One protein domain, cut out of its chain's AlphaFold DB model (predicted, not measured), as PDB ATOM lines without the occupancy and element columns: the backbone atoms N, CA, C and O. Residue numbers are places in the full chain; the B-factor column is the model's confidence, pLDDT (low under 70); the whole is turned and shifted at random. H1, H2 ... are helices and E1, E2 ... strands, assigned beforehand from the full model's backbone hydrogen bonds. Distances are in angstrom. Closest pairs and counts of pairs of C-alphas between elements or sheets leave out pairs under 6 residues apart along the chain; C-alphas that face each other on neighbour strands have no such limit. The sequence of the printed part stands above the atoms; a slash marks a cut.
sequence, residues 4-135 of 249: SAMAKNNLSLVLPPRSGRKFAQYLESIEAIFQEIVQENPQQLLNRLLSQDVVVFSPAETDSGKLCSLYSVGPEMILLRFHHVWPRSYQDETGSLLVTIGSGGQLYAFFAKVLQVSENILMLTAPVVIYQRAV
ATOM      1  N   SER A   4     128.520  84.919 132.580       34.12
ATOM      2  CA  SER A   4     128.093  86.085 133.368       34.12
ATOM      3  C   SER A   4     129.203  87.128 133.589       34.12
ATOM      4  O   SER A   4     128.913  88.323 133.649       34.12
ATOM      5  N   ALA A   5     130.472  86.711 133.680       32.00
ATOM      6  CA  ALA A   5     131.608  87.625 133.823       32.00
ATOM      7  C   ALA A   5     131.957  88.318 132.494       32.00
ATOM      8  O   ALA A   5     132.248  89.513 132.488       32.00
ATOM      9  N   MET A   6     131.832  87.609 131.365       33.69
ATOM     10  CA  MET A   6     132.053  88.174 130.024       33.69
ATOM     11  C   MET A   6     131.023  89.256 129.656       33.69
ATOM     12  O   MET A   6     131.373  90.252 129.029       33.69
ATOM     13  N   ALA A   7     129.768  89.128 130.105       38.25
ATOM     14  CA  ALA A   7     128.731  90.134 129.856       38.25
ATOM     15  C   ALA A   7     128.880  91.417 130.704       38.25
ATOM     16  O   ALA A   7     128.372  92.470 130.315       38.25
ATOM     17  N   LYS A   8     129.572  91.357 131.855       43.22
ATOM     18  CA  LYS A   8     129.762  92.511 132.757       43.22
ATOM     19  C   LYS A   8     130.816  93.512 132.267       43.22
ATOM     20  O   LYS A   8     130.730  94.681 132.631       43.22
ATOM     21  N   ASN A   9     131.732  93.081 131.397       44.66
ATOM     22  CA  ASN A   9     132.862  93.886 130.920       44.66
ATOM     23  C   ASN A   9     132.843  94.147 129.404       44.66
ATOM     24  O   ASN A   9     133.849  94.575 128.846       44.66
ATOM     25  N   ASN A  10     131.717  93.923 128.714       52.97
ATOM     26  CA  ASN A  10     131.629  94.268 127.296       52.97
ATOM     27  C   ASN A  10     131.618  95.797 127.125       52.97
ATOM     28  O   ASN A  10     130.570  96.439 127.210       52.97
ATOM     29  N   LEU A  11     132.792  96.376 126.877       52.03
ATOM     30  CA  LEU A  11     133.016  97.820 126.787       52.03
ATOM     31  C   LEU A  11     132.127  98.509 125.732       52.03
ATOM     32  O   LEU A  11     131.730  99.658 125.939       52.03
ATOM     33  N   SER A  12     131.700  97.789 124.683       49.88
ATOM     34  CA  SER A  12     130.746  98.290 123.672       49.88
ATOM     35  C   SER A  12     129.331  98.557 124.218       49.88
ATOM     36  O   SER A  12     128.602  99.382 123.671       49.88
ATOM     37  N   LEU A  13     128.943  97.909 125.324       48.34
ATOM     38  CA  LEU A  13     127.668  98.131 126.030       48.34
ATOM     39  C   LEU A  13     127.785  99.167 127.161       48.34
ATOM     40  O   LEU A  13     126.788  99.583 127.766       48.34
ATOM     41  N   VAL A  14     129.014  99.562 127.485       54.06
ATOM     42  CA  VAL A  14     129.351 100.326 128.685       54.06
ATOM     43  C   VAL A  14     129.691 101.783 128.357       54.06
ATOM     44  O   VAL A  14     129.355 102.684 129.145       54.06
ATOM     45  N   LEU A  15     130.293 102.018 127.190       56.78
ATOM     46  CA  LEU A  15     130.540 103.345 126.637       56.78
ATOM     47  C   LEU A  15     129.370 103.799 125.748       56.78
ATOM     48  O   LEU A  15     128.728 102.979 125.090       56.78
ATOM     49  N   PRO A  16     129.029 105.099 125.746       56.50
ATOM     50  CA  PRO A  16     128.094 105.632 124.766       56.50
ATOM     51  C   PRO A  16     128.643 105.406 123.345       56.50
ATOM     52  O   PRO A  16     129.834 105.600 123.140       56.50
ATOM     53  N   PRO A  17     127.821 105.027 122.348       58.72
ATOM     54  CA  PRO A  17     128.303 105.007 120.971       58.72
ATOM     55  C   PRO A  17     128.697 106.424 120.550       58.72
ATOM     56  O   PRO A  17     128.075 107.401 120.973       58.72
ATOM     57  N   ARG A  18     129.719 106.526 119.702       60.91
ATOM     58  CA  ARG A  18     130.209 107.810 119.195       60.91
ATOM     59  C   ARG A  18     129.241 108.477 118.212       60.91
ATOM     60  O   ARG A  18     129.240 109.699 118.113       60.91
ATOM     61  N   SER A  19     128.403 107.694 117.526       59.16
ATOM     62  CA  SER A  19     127.294 108.169 116.678       59.16
ATOM     63  C   SER A  19     127.682 109.284 115.682       59.16
ATOM     64  O   SER A  19     126.930 110.236 115.512       59.16
ATOM     65  N   GLY A  20     128.869 109.212 115.066       56.81
ATOM     66  CA  GLY A  20     129.346 110.225 114.105       56.81
ATOM     67  C   GLY A  20     129.842 111.544 114.717       56.81
ATOM     68  O   GLY A  20     130.124 112.490 113.992       56.81
ATOM     69  N   ARG A  21     129.967 111.650 116.048       59.25
ATOM     70  CA  ARG A  21     130.510 112.855 116.695       59.25
ATOM     71  C   ARG A  21     132.003 113.016 116.429       59.25
ATOM     72  O   ARG A  21     132.770 112.043 116.467       59.25
ATOM     73  N   LYS A  22     132.448 114.269 116.290       64.50
ATOM     74  CA  LYS A  22     133.880 114.597 116.311       64.50
ATOM     75  C   LYS A  22     134.477 114.195 117.658       64.50
ATOM     76  O   LYS A  22     133.807 114.257 118.688       64.50
ATOM     77  N   PHE A  23     135.750 113.811 117.653       63.94
ATOM     78  CA  PHE A  23     136.434 113.275 118.831       63.94
ATOM     79  C   PHE A  23     136.323 114.209 120.050       63.94
ATOM     80  O   PHE A  23     135.984 113.745 121.131       63.94
ATOM     81  N   ALA A  24     136.466 115.526 119.849       62.50
ATOM     82  CA  ALA A  24     136.302 116.552 120.888       62.50
ATOM     83  C   ALA A  24     134.889 116.606 121.516       62.50
ATOM     84  O   ALA A  24     134.748 116.786 122.718       62.50
ATOM     85  N   GLN A  25     133.831 116.383 120.734       62.38
ATOM     86  CA  GLN A  25     132.448 116.369 121.241       62.38
ATOM     87  C   GLN A  25     132.128 115.064 121.981       62.38
ATOM     88  O   GLN A  25     131.330 115.018 122.921       62.38
ATOM     89  N   TYR A  26     132.739 113.967 121.532       66.25
ATOM     90  CA  TYR A  26     132.655 112.685 122.217       66.25
ATOM     91  C   TYR A  26     133.387 112.731 123.567       66.25
ATOM     92  O   TYR A  26     132.855 112.242 124.560       66.25
ATOM     93  N   LEU A  27     134.538 113.405 123.604       62.97
ATOM     94  CA  LEU A  27     135.316 113.774 124.790       62.97
ATOM     95  C   LEU A  27     134.457 114.468 125.855       62.97
ATOM     96  O   LEU A  27     134.292 113.914 126.937       62.97
ATOM     97  N   GLU A  28     133.816 115.592 125.520       65.06
ATOM     98  CA  GLU A  28     132.926 116.329 126.441       65.06
ATOM     99  C   GLU A  28     131.806 115.438 127.007       65.06
ATOM    100  O   GLU A  28     131.419 115.522 128.175       65.06
ATOM    101  N   SER A  29     131.291 114.531 126.175       65.25
ATOM    102  CA  SER A  29     130.224 113.607 126.566       65.25
ATOM    103  C   SER A  29     130.716 112.497 127.492       65.25
ATOM    104  O   SER A  29     129.959 112.033 128.343       65.25
ATOM    105  N   ILE A  30     131.957 112.041 127.316       65.38
ATOM    106  CA  ILE A  30     132.595 111.054 128.186       65.38
ATOM    107  C   ILE A  30     132.952 111.696 129.524       65.38
ATOM    108  O   ILE A  30     132.586 111.134 130.551       65.38
ATOM    109  N   GLU A  31     133.582 112.869 129.532       63.62
ATOM    110  CA  GLU A  31     133.965 113.574 130.764       63.62
ATOM    111  C   GLU A  31     132.763 113.819 131.680       63.62
ATOM    112  O   GLU A  31     132.831 113.539 132.871       63.62
ATOM    113  N   ALA A  32     131.611 114.212 131.128       63.09
ATOM    114  CA  ALA A  32     130.389 114.392 131.913       63.09
ATOM    115  C   ALA A  32     129.879 113.100 132.594       63.09
ATOM    116  O   ALA A  32     129.106 113.166 133.551       63.09
ATOM    117  N   ILE A  33     130.261 111.920 132.093       65.81
ATOM    118  CA  ILE A  33     129.841 110.615 132.627       65.81
ATOM    119  C   ILE A  33     130.924 110.003 133.524       65.81
ATOM    120  O   ILE A  33     130.604 109.208 134.412       65.81
ATOM    121  N   PHE A  34     132.193 110.328 133.297       66.00
ATOM    122  CA  PHE A  34     133.288 109.914 134.160       66.00
ATOM    123  C   PHE A  34     133.428 110.912 135.310       66.00
ATOM    124  O   PHE A  34     133.995 111.987 135.176       66.00
ATOM    125  N   GLN A  35     132.829 110.537 136.436       63.25
ATOM    126  CA  GLN A  35     132.506 111.433 137.547       63.25
ATOM    127  C   GLN A  35     133.727 111.921 138.331       63.25
ATOM    128  O   GLN A  35     133.616 112.892 139.076       63.25
ATOM    129  N   GLU A  36     134.871 111.252 138.193       71.75
ATOM    130  CA  GLU A  36     136.038 111.499 139.028       71.75
ATOM    131  C   GLU A  36     137.327 111.446 138.211       71.75
ATOM    132  O   GLU A  36     137.520 110.577 137.357       71.75
ATOM    133  N   ILE A  37     138.244 112.358 138.524       76.38
ATOM    134  CA  ILE A  37     139.643 112.247 138.119       76.38
ATOM    135  C   ILE A  37     140.363 111.466 139.213       76.38
ATOM    136  O   ILE A  37     140.291 111.828 140.393       76.38
ATOM    137  N   VAL A  38     141.064 110.406 138.817       79.38
ATOM    138  CA  VAL A  38     141.912 109.624 139.717       79.38
ATOM    139  C   VAL A  38     142.971 110.550 140.318       79.38
ATOM    140  O   VAL A  38     143.743 111.167 139.593       79.38
ATOM    141  N   GLN A  39     143.005 110.635 141.649       81.88
ATOM    142  CA  GLN A  39     143.983 111.453 142.381       81.88
ATOM    143  C   GLN A  39     145.326 110.734 142.589       81.88
ATOM    144  O   GLN A  39     146.326 111.349 142.947       81.88
ATOM    145  N   GLU A  40     145.350 109.416 142.391       84.44
ATOM    146  CA  GLU A  40     146.564 108.606 142.429       84.44
ATOM    147  C   GLU A  40     147.462 108.881 141.219       84.44
ATOM    148  O   GLU A  40     146.994 109.236 140.138       84.44
ATOM    149  N   ASN A  41     148.766 108.652 141.384       87.62
ATOM    150  CA  ASN A  41     149.710 108.695 140.279       87.62
ATOM    151  C   ASN A  41     149.270 107.737 139.138       87.62
ATOM    152  O   ASN A  41     149.136 106.530 139.376       87.62
ATOM    153  N   PRO A  42     149.103 108.231 137.893       89.12
ATOM    154  CA  PRO A  42     148.646 107.417 136.767       89.12
ATOM    155  C   PRO A  42     149.474 106.152 136.523       89.12
ATOM    156  O   PRO A  42     148.918 105.093 136.244       89.12
ATOM    157  N   GLN A  43     150.798 106.227 136.680       90.94
ATOM    158  CA  GLN A  43     151.693 105.089 136.477       90.94
ATOM    159  C   GLN A  43     151.444 103.986 137.515       90.94
ATOM    160  O   GLN A  43     151.419 102.805 137.171       90.94
ATOM    161  N   GLN A  44     151.239 104.353 138.784       91.31
ATOM    162  CA  GLN A  44     150.933 103.395 139.853       91.31
ATOM    163  C   GLN A  44     149.592 102.698 139.615       91.31
ATOM    164  O   GLN A  44     149.511 101.469 139.715       91.31
ATOM    165  N   LEU A  45     148.565 103.456 139.216       91.62
ATOM    166  CA  LEU A  45     147.269 102.889 138.858       91.62
ATOM    167  C   LEU A  45     147.406 101.913 137.683       91.62
ATOM    168  O   LEU A  45     146.990 100.762 137.794       91.62
ATOM    169  N   LEU A  46     148.015 102.344 136.576       92.94
ATOM    170  CA  LEU A  46     148.136 101.519 135.373       92.94
ATOM    171  C   LEU A  46     148.973 100.257 135.604       92.94
ATOM    172  O   LEU A  46     148.646  99.212 135.048       92.94
ATOM    173  N   ASN A  47     149.987 100.306 136.472       93.12
ATOM    174  CA  ASN A  47     150.742  99.114 136.868       93.12
ATOM    175  C   ASN A  47     149.858  98.048 137.537       93.12
ATOM    176  O   ASN A  47     150.051  96.856 137.308       93.12
ATOM    177  N   ARG A  48     148.847  98.447 138.319       92.12
ATOM    178  CA  ARG A  48     147.873  97.501 138.899       92.12
ATOM    179  C   ARG A  48     146.892  96.947 137.865       92.12
ATOM    180  O   ARG A  48     146.281  95.910 138.102       92.12
ATOM    181  N   LEU A  49     146.749  97.629 136.730       90.56
ATOM    182  CA  LEU A  49     145.874  97.255 135.619       90.56
ATOM    183  C   LEU A  49     146.610  96.491 134.506       90.56
ATOM    184  O   LEU A  49     146.041  96.270 133.435       90.56
ATOM    185  N   LEU A  50     147.861  96.077 134.730       91.75
ATOM    186  CA  LEU A  50     148.598  95.251 133.776       91.75
ATOM    187  C   LEU A  50     147.805  93.987 133.419       91.75
ATOM    188  O   LEU A  50     147.164  93.360 134.264       91.75
ATOM    189  N   SER A  51     147.876  93.601 132.147       86.00
ATOM    190  CA  SER A  51     147.166  92.456 131.561       86.00
ATOM    191  C   SER A  51     145.633  92.539 131.574       86.00
ATOM    192  O   SER A  51     144.986  91.550 131.240       86.00
ATOM    193  N   GLN A  52     145.031  93.678 131.940       86.06
ATOM    194  CA  GLN A  52     143.586  93.879 131.788       86.06
ATOM    195  C   GLN A  52     143.215  94.129 130.324       86.06
ATOM    196  O   GLN A  52     144.029  94.638 129.544       86.06
ATOM    197  N   ASP A  53     141.966  93.808 129.984       84.81
ATOM    198  CA  ASP A  53     141.383  94.103 128.680       84.81
ATOM    199  C   ASP A  53     141.231  95.615 128.490       84.81
ATOM    200  O   ASP A  53     140.693  96.342 129.335       84.81
ATOM    201  N   VAL A  54     141.696  96.073 127.337       88.31
ATOM    202  CA  VAL A  54     141.722  97.469 126.927       88.31
ATOM    203  C   VAL A  54     140.996  97.599 125.601       88.31
ATOM    204  O   VAL A  54     141.242  96.833 124.669       88.31
ATOM    205  N   VAL A  55     140.135  98.606 125.487       85.94
ATOM    206  CA  VAL A  55     139.595  99.026 124.192       85.94
ATOM    207  C   VAL A  55     140.163 100.383 123.832       85.94
ATOM    208  O   VAL A  55     140.083 101.336 124.608       85.94
ATOM    209  N   VAL A  56     140.741 100.447 122.639       86.56
ATOM    210  CA  VAL A  56     141.312 101.661 122.062       86.56
ATOM    211  C   VAL A  56     140.377 102.171 120.984       86.56
ATOM    212  O   VAL A  56     139.969 101.389 120.127       86.56
ATOM    213  N   PHE A  57     140.063 103.460 121.037       81.94
ATOM    214  CA  PHE A  57     139.290 104.156 120.022       81.94
ATOM    215  C   PHE A  57     140.143 105.190 119.297       81.94
ATOM    216  O   PHE A  57     140.826 106.019 119.911       81.94
ATOM    217  N   SER A  58     140.030 105.143 117.983       79.12
ATOM    218  CA  SER A  58     140.618 106.046 117.011       79.12
ATOM    219  C   SER A  58     139.813 107.346 116.872       79.12
ATOM    220  O   SER A  58     138.622 107.388 117.205       79.12
ATOM    221  N   PRO A  59     140.407 108.435 116.350       71.88
ATOM    222  CA  PRO A  59     139.673 109.634 115.964       71.88
ATOM    223  C   PRO A  59     138.737 109.439 114.761       71.88
ATOM    224  O   PRO A  59     137.898 110.311 114.542       71.88
ATOM    225  N   ALA A  60     138.802 108.334 114.020       72.44
ATOM    226  CA  ALA A  60     137.913 108.053 112.896       72.44
ATOM    227  C   ALA A  60     136.453 107.860 113.349       72.44
ATOM    228  O   ALA A  60     136.165 107.255 114.380       72.44
ATOM    229  N   GLU A  61     135.505 108.378 112.567       62.41
ATOM    230  CA  GLU A  61     134.070 108.329 112.898       62.41
ATOM    231  C   GLU A  61     133.467 106.924 112.791       62.41
ATOM    232  O   GLU A  61     132.462 106.627 113.438       62.41
ATOM    233  N   THR A  62     134.086 106.058 111.992       64.94
ATOM    234  CA  THR A  62     133.660 104.675 111.753       64.94
ATOM    235  C   THR A  62     134.275 103.678 112.731       64.94
ATOM    236  O   THR A  62     133.964 102.487 112.661       64.94
ATOM    237  N   ASP A  63     135.146 104.126 113.637       70.88
ATOM    238  CA  ASP A  63     135.831 103.228 114.553       70.88
ATOM    239  C   ASP A  63     134.911 102.738 115.682       70.88
ATOM    240  O   ASP A  63     134.289 103.510 116.414       70.88
ATOM    241  N   SER A  64     134.839 101.415 115.820       66.25
ATOM    242  CA  SER A  64     134.057 100.711 116.839       66.25
ATOM    243  C   SER A  64     134.889 100.280 118.051       66.25
ATOM    244  O   SER A  64     134.367  99.615 118.948       66.25
ATOM    245  N   GLY A  65     136.161 100.677 118.091       76.69
ATOM    246  CA  GLY A  65     137.111 100.310 119.125       76.69
ATOM    247  C   GLY A  65     137.777  98.960 118.864       76.69
ATOM    248  O   GLY A  65     137.209  98.054 118.246       76.69
ATOM    249  N   LYS A  66     139.016  98.815 119.336       82.31
ATOM    250  CA  LYS A  66     139.826  97.601 119.173       82.31
ATOM    251  C   LYS A  66     140.252  97.041 120.520       82.31
ATOM    252  O   LYS A  66     140.799  97.766 121.346       82.31
ATOM    253  N   LEU A  67     140.005  95.746 120.710       83.50
ATOM    254  CA  LEU A  67     140.371  95.020 121.921       83.50
ATOM    255  C   LEU A  67     141.865  94.663 121.915       83.50
ATOM    256  O   LEU A  67     142.393  94.143 120.929       83.50
ATOM    257  N   CYS A  68     142.524  94.923 123.033       88.62
ATOM    258  CA  CYS A  68     143.926  94.627 123.302       88.62
ATOM    259  C   CYS A  68     144.135  94.449 124.808       88.62
ATOM    260  O   CYS A  68     143.182  94.509 125.582       88.62
ATOM    261  N   SER A  69     145.379  94.261 125.232       91.56
ATOM    262  CA  SER A  69     145.741  94.226 126.649       91.56
ATOM    263  C   SER A  69     146.799  95.271 126.976       91.56
ATOM    264  O   SER A  69     147.683  95.551 126.161       91.56
ATOM    265  N   LEU A  70     146.756  95.803 128.198       93.88
ATOM    266  CA  LEU A  70     147.831  96.641 128.724       93.88
ATOM    267  C   LEU A  70     149.063  95.772 129.006       93.88
ATOM    268  O   LEU A  70     149.056  94.953 129.925       93.88
ATOM    269  N   TYR A  71     150.109  95.929 128.197       93.94
ATOM    270  CA  TYR A  71     151.289  95.064 128.211       93.94
ATOM    271  C   TYR A  71     152.411  95.584 129.111       93.94
ATOM    272  O   TYR A  71     153.031  94.805 129.827       93.94
ATOM    273  N   SER A  72     152.691  96.887 129.069       94.56
ATOM    274  CA  SER A  72     153.750  97.505 129.874       94.56
ATOM    275  C   SER A  72     153.422  98.958 130.189       94.56
ATOM    276  O   SER A  72     152.745  99.630 129.408       94.56
ATOM    277  N   VAL A  73     153.919  99.439 131.326       95.81
ATOM    278  CA  VAL A  73     153.720 100.803 131.820       95.81
ATOM    279  C   VAL A  73     155.073 101.363 132.251       95.81
ATOM    280  O   VAL A  73     155.682 100.904 133.216       95.81
ATOM    281  N   GLY A  74     155.543 102.367 131.523       93.62
ATOM    282  CA  GLY A  74     156.705 103.178 131.856       93.62
ATOM    283  C   GLY A  74     156.305 104.569 132.366       93.62
ATOM    284  O   GLY A  74     155.120 104.906 132.389       93.62
ATOM    285  N   PRO A  75     157.287 105.390 132.768       89.00
ATOM    286  CA  PRO A  75     157.036 106.748 133.257       89.00
ATOM    287  C   PRO A  75     156.512 107.691 132.164       89.00
ATOM    288  O   PRO A  75     155.688 108.554 132.444       89.00
ATOM    289  N   GLU A  76     156.949 107.507 130.916       92.62
ATOM    290  CA  GLU A  76     156.590 108.389 129.791       92.62
ATOM    291  C   GLU A  76     155.744 107.697 128.720       92.62
ATOM    292  O   GLU A  76     155.195 108.350 127.832       92.62
ATOM    293  N   MET A  77     155.616 106.372 128.793       94.75
ATOM    294  CA  MET A  77     154.970 105.574 127.759       94.75
ATOM    295  C   MET A  77     154.251 104.360 128.327       94.75
ATOM    296  O   MET A  77     154.638 103.809 129.353       94.75
ATOM    297  N   ILE A  78     153.240 103.899 127.604       96.12
ATOM    298  CA  ILE A  78     152.570 102.623 127.831       96.12
ATOM    299  C   ILE A  78     152.599 101.795 126.549       96.12
ATOM    300  O   ILE A  78     152.623 102.337 125.442       96.12
ATOM    301  N   LEU A  79     152.582 100.474 126.700       94.69
ATOM    302  CA  LEU A  79     152.507  99.527 125.594       94.69
ATOM    303  C   LEU A  79     151.196  98.759 125.669       94.69
ATOM    304  O   LEU A  79     150.890  98.152 126.697       94.69
ATOM    305  N   LEU A  80     150.458  98.740 124.567       93.69
ATOM    306  CA  LEU A  80     149.273  97.911 124.386       93.69
ATOM    307  C   LEU A  80     149.593  96.786 123.404       93.69
ATOM    308  O   LEU A  80     150.237  97.022 122.383       93.69
ATOM    309  N   ARG A  81     149.150  95.564 123.705       92.12
ATOM    310  CA  ARG A  81     149.349  94.389 122.849       92.12
ATOM    311  C   ARG A  81     148.025  93.906 122.283       92.12
ATOM    312  O   ARG A  81     147.109  93.587 123.036       92.12
ATOM    313  N   PHE A  82     147.948  93.790 120.966       86.94
ATOM    314  CA  PHE A  82     146.770  93.299 120.262       86.94
ATOM    315  C   PHE A  82     146.801  91.776 120.161       86.94
ATOM    316  O   PHE A  82     147.846  91.178 119.904       86.94
ATOM    317  N   HIS A  83     145.642  91.145 120.364       75.50
ATOM    318  CA  HIS A  83     145.493  89.690 120.237       75.50
ATOM    319  C   HIS A  83     145.524  89.218 118.776       75.50
ATOM    320  O   HIS A  83     145.820  88.057 118.503       75.50
ATOM    321  N   HIS A  84     145.245  90.123 117.839       71.19
ATOM    322  CA  HIS A  84     145.318  89.900 116.400       71.19
ATOM    323  C   HIS A  84     146.234  90.943 115.756       71.19
ATOM    324  O   HIS A  84     146.527  91.969 116.370       71.19
ATOM    325  N   VAL A  85     146.681  90.676 114.523       67.00
ATOM    326  CA  VAL A  85     147.517  91.607 113.750       67.00
ATOM    327  C   VAL A  85     146.857  92.984 113.723       67.00
ATOM    328  O   VAL A  85     145.660  93.101 113.444       67.00
ATOM    329  N   TRP A  86     147.643  94.011 114.044       67.44
ATOM    330  CA  TRP A  86     147.174  95.385 114.123       67.44
ATOM    331  C   TRP A  86     146.493  95.813 112.808       67.44
ATOM    332  O   TRP A  86     147.084  95.656 111.731       67.44
ATOM    333  N   PRO A  87     145.256  96.344 112.850       60.94
ATOM    334  CA  PRO A  87     144.560  96.773 111.644       60.94
ATOM    335  C   PRO A  87     145.324  97.902 110.945       60.94
ATOM    336  O   PRO A  87     145.630  98.925 111.558       60.94
ATOM    337  N   ARG A  88     145.569  97.762 109.634       61.72
ATOM    338  CA  ARG A  88     146.246  98.790 108.817       61.72
ATOM    339  C   ARG A  88     145.598 100.174 108.914       61.72
ATOM    340  O   ARG A  88     146.293 101.166 108.760       61.72
ATOM    341  N   SER A  89     144.303 100.243 109.230       57.84
ATOM    342  CA  SER A  89     143.557 101.498 109.388       57.84
ATOM    343  C   SER A  89     144.129 102.447 110.446       57.84
ATOM    344  O   SER A  89     143.803 103.623 110.417       57.84
ATOM    345  N   TYR A  90     144.967 101.951 111.359       60.78
ATOM    346  CA  TYR A  90     145.610 102.755 112.396       60.78
ATOM    347  C   TYR A  90     147.101 103.032 112.134       60.78
ATOM    348  O   TYR A  90     147.749 103.690 112.943       60.78
ATOM    349  N   GLN A  91     147.688 102.503 111.053       60.81
ATOM    350  CA  GLN A  91     149.110 102.724 110.742       60.81
ATOM    351  C   GLN A  91     149.406 104.182 110.361       60.81
ATOM    352  O   GLN A  91     150.501 104.661 110.637       60.81
ATOM    353  N   ASP A  92     148.410 104.888 109.824       59.88
ATOM    354  CA  ASP A  92     148.520 106.291 109.406       59.88
ATOM    355  C   ASP A  92     147.925 107.272 110.434       59.88
ATOM    356  O   ASP A  92     147.872 108.484 110.204       59.88
ATOM    357  N   GLU A  93     147.457 106.775 111.585       62.91
ATOM    358  CA  GLU A  93     146.832 107.626 112.593       62.91
ATOM    359  C   GLU A  93     147.867 108.391 113.414       62.91
ATOM    360  O   GLU A  93     148.431 107.919 114.401       62.91
ATOM    361  N   THR A  94     148.067 109.643 113.016       59.91
ATOM    362  CA  THR A  94     148.790 110.648 113.790       59.91
ATOM    363  C   THR A  94     147.797 111.364 114.707       59.91
ATOM    364  O   THR A  94     147.093 112.289 114.307       59.91
ATOM    365  N   GLY A  95     147.666 110.910 115.956       71.81
ATOM    366  CA  GLY A  95     146.683 111.510 116.859       71.81
ATOM    367  C   GLY A  95     146.663 110.985 118.290       71.81
ATOM    368  O   GLY A  95     147.415 110.087 118.673       71.81
ATOM    369  N   SER A  96     145.785 111.593 119.087       80.81
ATOM    370  CA  SER A  96     145.423 111.116 120.423       80.81
ATOM    371  C   SER A  96     144.349 110.038 120.306       80.81
ATOM    372  O   SER A  96     143.299 110.278 119.714       80.81
ATOM    373  N   LEU A  97     144.590 108.882 120.908       86.31
ATOM    374  CA  LEU A  97     143.627 107.795 121.031       86.31
ATOM    375  C   LEU A  97     142.921 107.874 122.381       86.31
ATOM    376  O   LEU A  97     143.511 108.314 123.371       86.31
ATOM    377  N   LEU A  98     141.671 107.416 122.430       85.12
ATOM    378  CA  LEU A  98     140.967 107.174 123.685       85.12
ATOM    379  C   LEU A  98     141.202 105.725 124.098       85.12
ATOM    380  O   LEU A  98     140.848 104.798 123.375       85.12
ATOM    381  N   VAL A  99     141.744 105.531 125.290       88.94
ATOM    382  CA  VAL A  99     141.998 104.217 125.870       88.94
ATOM    383  C   VAL A  99     141.027 104.006 127.018       88.94
ATOM    384  O   VAL A  99     140.906 104.862 127.891       88.94
ATOM    385  N   THR A 100     140.317 102.879 127.020       87.88
ATOM    386  CA  THR A 100     139.420 102.491 128.115       87.88
ATOM    387  C   THR A 100     139.813 101.132 128.676       87.88
ATOM    388  O   THR A 100     139.996 100.183 127.916       87.88
ATOM    389  N   ILE A 101     139.895 101.032 130.000       89.56
ATOM    390  CA  ILE A 101     140.251  99.815 130.734       89.56
ATOM    391  C   ILE A 101     139.140  99.502 131.732       89.56
ATOM    392  O   ILE A 101     138.727 100.373 132.498       89.56
ATOM    393  N   GLY A 102     138.650  98.264 131.736       83.31
ATOM    394  CA  GLY A 102     137.695  97.790 132.737       83.31
ATOM    395  C   GLY A 102     138.376  96.894 133.763       83.31
ATOM    396  O   GLY A 102     139.008  95.914 133.386       83.31
ATOM    397  N   SER A 103     138.233  97.188 135.058       81.94
ATOM    398  CA  SER A 103     138.734  96.304 136.116       81.94
ATOM    399  C   SER A 103     137.971  96.479 137.423       81.94
ATOM    400  O   SER A 103     137.612  97.591 137.791       81.94
ATOM    401  N   GLY A 104     137.703  95.379 138.134       73.25
ATOM    402  CA  GLY A 104     137.174  95.426 139.504       73.25
ATOM    403  C   GLY A 104     135.848  96.181 139.680       73.25
ATOM    404  O   GLY A 104     135.605  96.740 140.744       73.25
ATOM    405  N   GLY A 105     134.996  96.239 138.651       75.44
ATOM    406  CA  GLY A 105     133.762  97.034 138.697       75.44
ATOM    407  C   GLY A 105     133.984  98.538 138.521       75.44
ATOM    408  O   GLY A 105     133.073  99.316 138.786       75.44
ATOM    409  N   GLN A 106     135.156  98.944 138.043       82.94
ATOM    410  CA  GLN A 106     135.502 100.302 137.640       82.94
ATOM    411  C   GLN A 106     135.858 100.340 136.153       82.94
ATOM    412  O   GLN A 106     136.268  99.344 135.551       82.94
ATOM    413  N   LEU A 107     135.685 101.516 135.565       83.69
ATOM    414  CA  LEU A 107     136.165 101.855 134.238       83.69
ATOM    415  C   LEU A 107     137.108 103.026 134.362       83.69
ATOM    416  O   LEU A 107     136.774 104.032 134.988       83.69
ATOM    417  N   TYR A 108     138.225 102.904 133.673       87.19
ATOM    418  CA  TYR A 108     139.225 103.938 133.549       87.19
ATOM    419  C   TYR A 108     139.277 104.367 132.097       87.19
ATOM    420  O   TYR A 108     139.269 103.519 131.204       87.19
ATOM    421  N   ALA A 109     139.315 105.668 131.859       87.81
ATOM    422  CA  ALA A 109     139.457 106.233 130.530       87.81
ATOM    423  C   ALA A 109     140.540 107.304 130.544       87.81
ATOM    424  O   ALA A 109     140.659 108.065 131.503       87.81
ATOM    425  N   PHE A 110     141.336 107.365 129.487       87.00
ATOM    426  CA  PHE A 110     142.340 108.406 129.313       87.00
ATOM    427  C   PHE A 110     142.705 108.569 127.844       87.00
ATOM    428  O   PHE A 110     142.414 107.714 127.006       87.00
ATOM    429  N   PHE A 111     143.376 109.677 127.551       85.50
ATOM    430  CA  PHE A 111     143.881 109.975 126.220       85.50
ATOM    431  C   PHE A 111     145.386 109.800 126.179       85.50
ATOM    432  O   PHE A 111     146.090 110.177 127.117       85.50
ATOM    433  N   ALA A 112     145.875 109.246 125.077       89.12
ATOM    434  CA  ALA A 112     147.298 109.059 124.866       89.12
ATOM    435  C   ALA A 112     147.647 109.205 123.385       89.12
ATOM    436  O   ALA A 112     146.878 108.801 122.513       89.12
ATOM    437  N   LYS A 113     148.797 109.811 123.092       89.50
ATOM    438  CA  LYS A 113     149.270 110.004 121.718       89.50
ATOM    439  C   LYS A 113     150.019 108.775 121.244       89.50
ATOM    440  O   LYS A 113     150.775 108.191 122.018       89.50
ATOM    441  N   VAL A 114     149.843 108.429 119.974       89.81
ATOM    442  CA  VAL A 114     150.634 107.378 119.330       89.81
ATOM    443  C   VAL A 114     152.088 107.827 119.220       89.81
ATOM    444  O   VAL A 114     152.371 108.890 118.672       89.81
ATOM    445  N   LEU A 115     152.997 107.019 119.761       90.19
ATOM    446  CA  LEU A 115     154.445 107.200 119.632       90.19
ATOM    447  C   LEU A 115     155.006 106.292 118.543       90.19
ATOM    448  O   LEU A 115     155.784 106.730 117.701       90.19
ATOM    449  N   GLN A 116     154.605 105.021 118.563       87.81
ATOM    450  CA  GLN A 116     155.078 104.024 117.616       87.81
ATOM    451  C   GLN A 116     154.045 102.915 117.447       87.81
ATOM    452  O   GLN A 116     153.378 102.507 118.399       87.81
ATOM    453  N   VAL A 117     153.968 102.386 116.230       84.25
ATOM    454  CA  VAL A 117     153.197 101.190 115.901       84.25
ATOM    455  C   VAL A 117     154.167 100.115 115.422       84.25
ATOM    456  O   VAL A 117     154.982 100.354 114.533       84.25
ATOM    457  N   SER A 118     154.085  98.928 116.013       82.75
ATOM    458  CA  SER A 118     154.783  97.714 115.587       82.75
ATOM    459  C   SER A 118     153.765  96.575 115.511       82.75
ATOM    460  O   SER A 118     152.760  96.634 116.207       82.75
ATOM    461  N   GLU A 119     153.989  95.570 114.662       81.62
ATOM    462  CA  GLU A 119     153.046  94.510 114.240       81.62
ATOM    463  C   GLU A 119     151.821  94.247 115.141       81.62
ATOM    464  O   GLU A 119     150.685  94.283 114.668       81.62
ATOM    465  N   ASN A 120     152.039  93.964 116.427       87.12
ATOM    466  CA  ASN A 120     150.996  93.744 117.431       87.12
ATOM    467  C   ASN A 120     151.151  94.612 118.695       87.12
ATOM    468  O   ASN A 120     150.429  94.390 119.669       87.12
ATOM    469  N   ILE A 121     152.078  95.571 118.704       90.12
ATOM    470  CA  ILE A 121     152.351  96.469 119.828       90.12
ATOM    471  C   ILE A 121     152.079  97.915 119.420       90.12
ATOM    472  O   ILE A 121     152.682  98.449 118.489       90.12
ATOM    473  N   LEU A 122     151.228  98.574 120.195       90.50
ATOM    474  CA  LEU A 122     150.995 100.005 120.118       90.50
ATOM    475  C   LEU A 122     151.688 100.694 121.291       90.50
ATOM    476  O   LEU A 122     151.386 100.412 122.451       90.50
ATOM    477  N   MET A 123     152.597 101.612 120.984       92.81
ATOM    478  CA  MET A 123     153.272 102.450 121.965       92.81
ATOM    479  C   MET A 123     152.589 103.810 122.031       92.81
ATOM    480  O   MET A 123     152.488 104.508 121.019       92.81
ATOM    481  N   LEU A 124     152.151 104.190 123.228       93.88
ATOM    482  CA  LEU A 124     151.468 105.452 123.490       93.88
ATOM    483  C   LEU A 124     152.193 106.250 124.574       93.88
ATOM    484  O   LEU A 124     152.876 105.667 125.412       93.88
ATOM    485  N   THR A 125     152.000 107.568 124.613       94.44
ATOM    486  CA  THR A 125     152.429 108.396 125.755       94.44
ATOM    487  C   THR A 125     151.732 107.959 127.045       94.44
ATOM    488  O   THR A 125     150.554 107.600 127.021       94.44
ATOM    489  N   ALA A 126     152.405 108.055 128.188       92.75
ATOM    490  CA  ALA A 126     151.754 107.884 129.483       92.75
ATOM    491  C   ALA A 126     150.675 108.970 129.690       92.75
ATOM    492  O   ALA A 126     150.898 110.132 129.328       92.75
ATOM    493  N   PRO A 127     149.494 108.626 130.236       90.38
ATOM    494  CA  PRO A 127     148.453 109.613 130.475       90.38
ATOM    495  C   PRO A 127     148.792 110.501 131.668       90.38
ATOM    496  O   PRO A 127     149.247 110.028 132.707       90.38
ATOM    497  N   VAL A 128     148.493 111.791 131.532       84.31
ATOM    498  CA  VAL A 128     148.598 112.764 132.632       84.31
ATOM    499  C   VAL A 128     147.362 112.704 133.531       84.31
ATOM    500  O   VAL A 128     147.463 112.839 134.745       84.31
ATOM    501  N   VAL A 129     146.192 112.481 132.930       84.50
ATOM    502  CA  VAL A 129     144.893 112.432 133.606       84.50
ATOM    503  C   VAL A 129     144.224 111.105 133.280       84.50
ATOM    504  O   VAL A 129     144.127 110.728 132.111       84.50
ATOM    505  N   ILE A 130     143.756 110.409 134.318       88.12
ATOM    506  CA  ILE A 130     142.912 109.223 134.186       88.12
ATOM    507  C   ILE A 130     141.558 109.536 134.809       88.12
ATOM    508  O   ILE A 130     141.456 109.876 135.987       88.12
ATOM    509  N   TYR A 131     140.514 109.398 134.004       84.38
ATOM    510  CA  TYR A 131     139.134 109.517 134.439       84.38
ATOM    511  C   TYR A 131     138.641 108.157 134.926       84.38
ATOM    512  O   TYR A 131     138.934 107.133 134.303       84.38
ATOM    513  N   GLN A 132     137.859 108.136 136.003       85.31
ATOM    514  CA  GLN A 132     137.256 106.919 136.537       85.31
ATOM    515  C   GLN A 132     135.743 107.036 136.711       85.31
ATOM    516  O   GLN A 132     135.178 108.113 136.922       85.31
ATOM    517  N   ARG A 133     135.077 105.885 136.629       81.94
ATOM    518  CA  ARG A 133     133.697 105.701 137.082       81.94
ATOM    519  C   ARG A 133     133.422 104.245 137.414       81.94
ATOM    520  O   ARG A 133     133.967 103.345 136.775       81.94
ATOM    521  N   ALA A 134     132.449 104.019 138.288       77.00
ATOM    522  CA  ALA A 134     131.932 102.680 138.528       77.00
ATOM    523  C   ALA A 134     131.287 102.085 137.260       77.00
ATOM    524  O   ALA A 134     130.590 102.756 136.483       77.00
ATOM    525  N   VAL A 135     131.493 100.783 137.061       71.19
ATOM    526  CA  VAL A 135     130.696  99.961 136.149       71.19
ATOM    527  C   VAL A 135     129.255  99.976 136.652       71.19
ATOM    528  O   VAL A 135     128.983  99.990 137.854       71.19
TER     529      VAL A 135
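What this domain is: This is residues 4 to 135 of the 249 residues of the protein "PilZ domain-containing protein" of Acidithiobacillus sp. SH (UniProt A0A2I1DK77). Picture a small closed barrel of six antiparallel strands, E1 to E6, with helix H4 across one end and the long link of residues 83 to 95 at the other. H3 and the short H2 lie on the outside of the wall, H1 lies off the barrel, and the last strand, E7, is added to the wall beside the first part of E5. The printed part has 132 residues, with four named helices followed by seven named strands; round the ring run E1, E2, E3, E6, E5, E4 and back to E1, and the class is mixed, helices and strands. The whole is compact, with a radius of gyration of the C-alphas of 13.7 A, and rounded, spanning 33 by 33 by 31 A.

Where its parts are: Find C-alpha 4 at (128.093, 86.085, 133.368), where H1 begins; it runs over residues 4 to 8. H2 follows at residues 11 to 14. Next comes H3, residues 23 to 31, 12.2 A long, and then H4, residues 42 to 48, 10.2 A long. The strands begin at C-alpha 53, at (141.383, 94.103, 128.680): E1 takes residues 53 to 57, 13.4 A. E2 takes residues 66 to 73, 19.1 A, and bends by 52 degrees at residue 69. E3 takes residues 77 to 82, 16.6 A, and E4 residues 96 to 103, 22.6 A. The longest strand is E5, residues 106 to 118, 29.4 A, and it bends by 90 degrees at residue 115. E6, residues 121 to 125, is 13.3 A long, and E7, residues 131 to 134, ends at C-alpha 134, (131.932, 102.680, 138.528).

How they stand to each other: Start at the ring. E1, E2, E3 and E4, E5, E6 are two meanders, each strand the antiparallel neighbour of the one before; E1 and E2, for instance, are a hairpin. Look there at N 54 and O 68, 2.8 A apart. Between E2 and E3, N 69 and O 81 are 2.9 A apart. E3 and E6 have N 78 and O 124 at 2.8 A, and E4 and E1, which close the barrel, have N 57 and O 98 at 2.8 A. E1 to E4 and E3 to E6 are each a Greek key, four strands in a row of which the first is the antiparallel neighbour of the fourth. E5 is staggered: residues 106 to 113 pair with E4, with N 108 and O 101 at 2.8 A; residues 114 to 118 pair with E6, with N 118 and O 121 at 2.9 A; residues 106 to 109 pair with E7, with N 107 and O 133 at 2.8 A. Outside the barrel, H4 is on it at a height over the sheet of 7.6 A, with C-alphas Asn 47 and Val 73 of E2 the closest, 6.1 A. H3 is on it at 10.1 A, over E4 and E5; on the local plane it stands at 27 degrees to E4, only just along the strands. H2 is on it at 9.2 A, only just over E4, with 3 C-alphas. H1 is not on it. In H3 and H4 every O i to N i+4 pair is within hydrogen-bond range; H1 has 0 of 1 such pairs within range, beside 1 of 2 O i to N i+3 pairs, and H2, with 4 residues, is too short for any O i to N i+4 pair, while its 1 O i to N i+3 pair is within range.

The domain as a whole: The farthest C-alphas, of Ser 4 and Thr 94, are 37.6 A apart. The printed part has no cut, and its one long link is E3 to E4. The mean pLDDT of the printed part is 76.4; residues 4 to 35, 61 to 62, 64 and 85 to 94 are under 70.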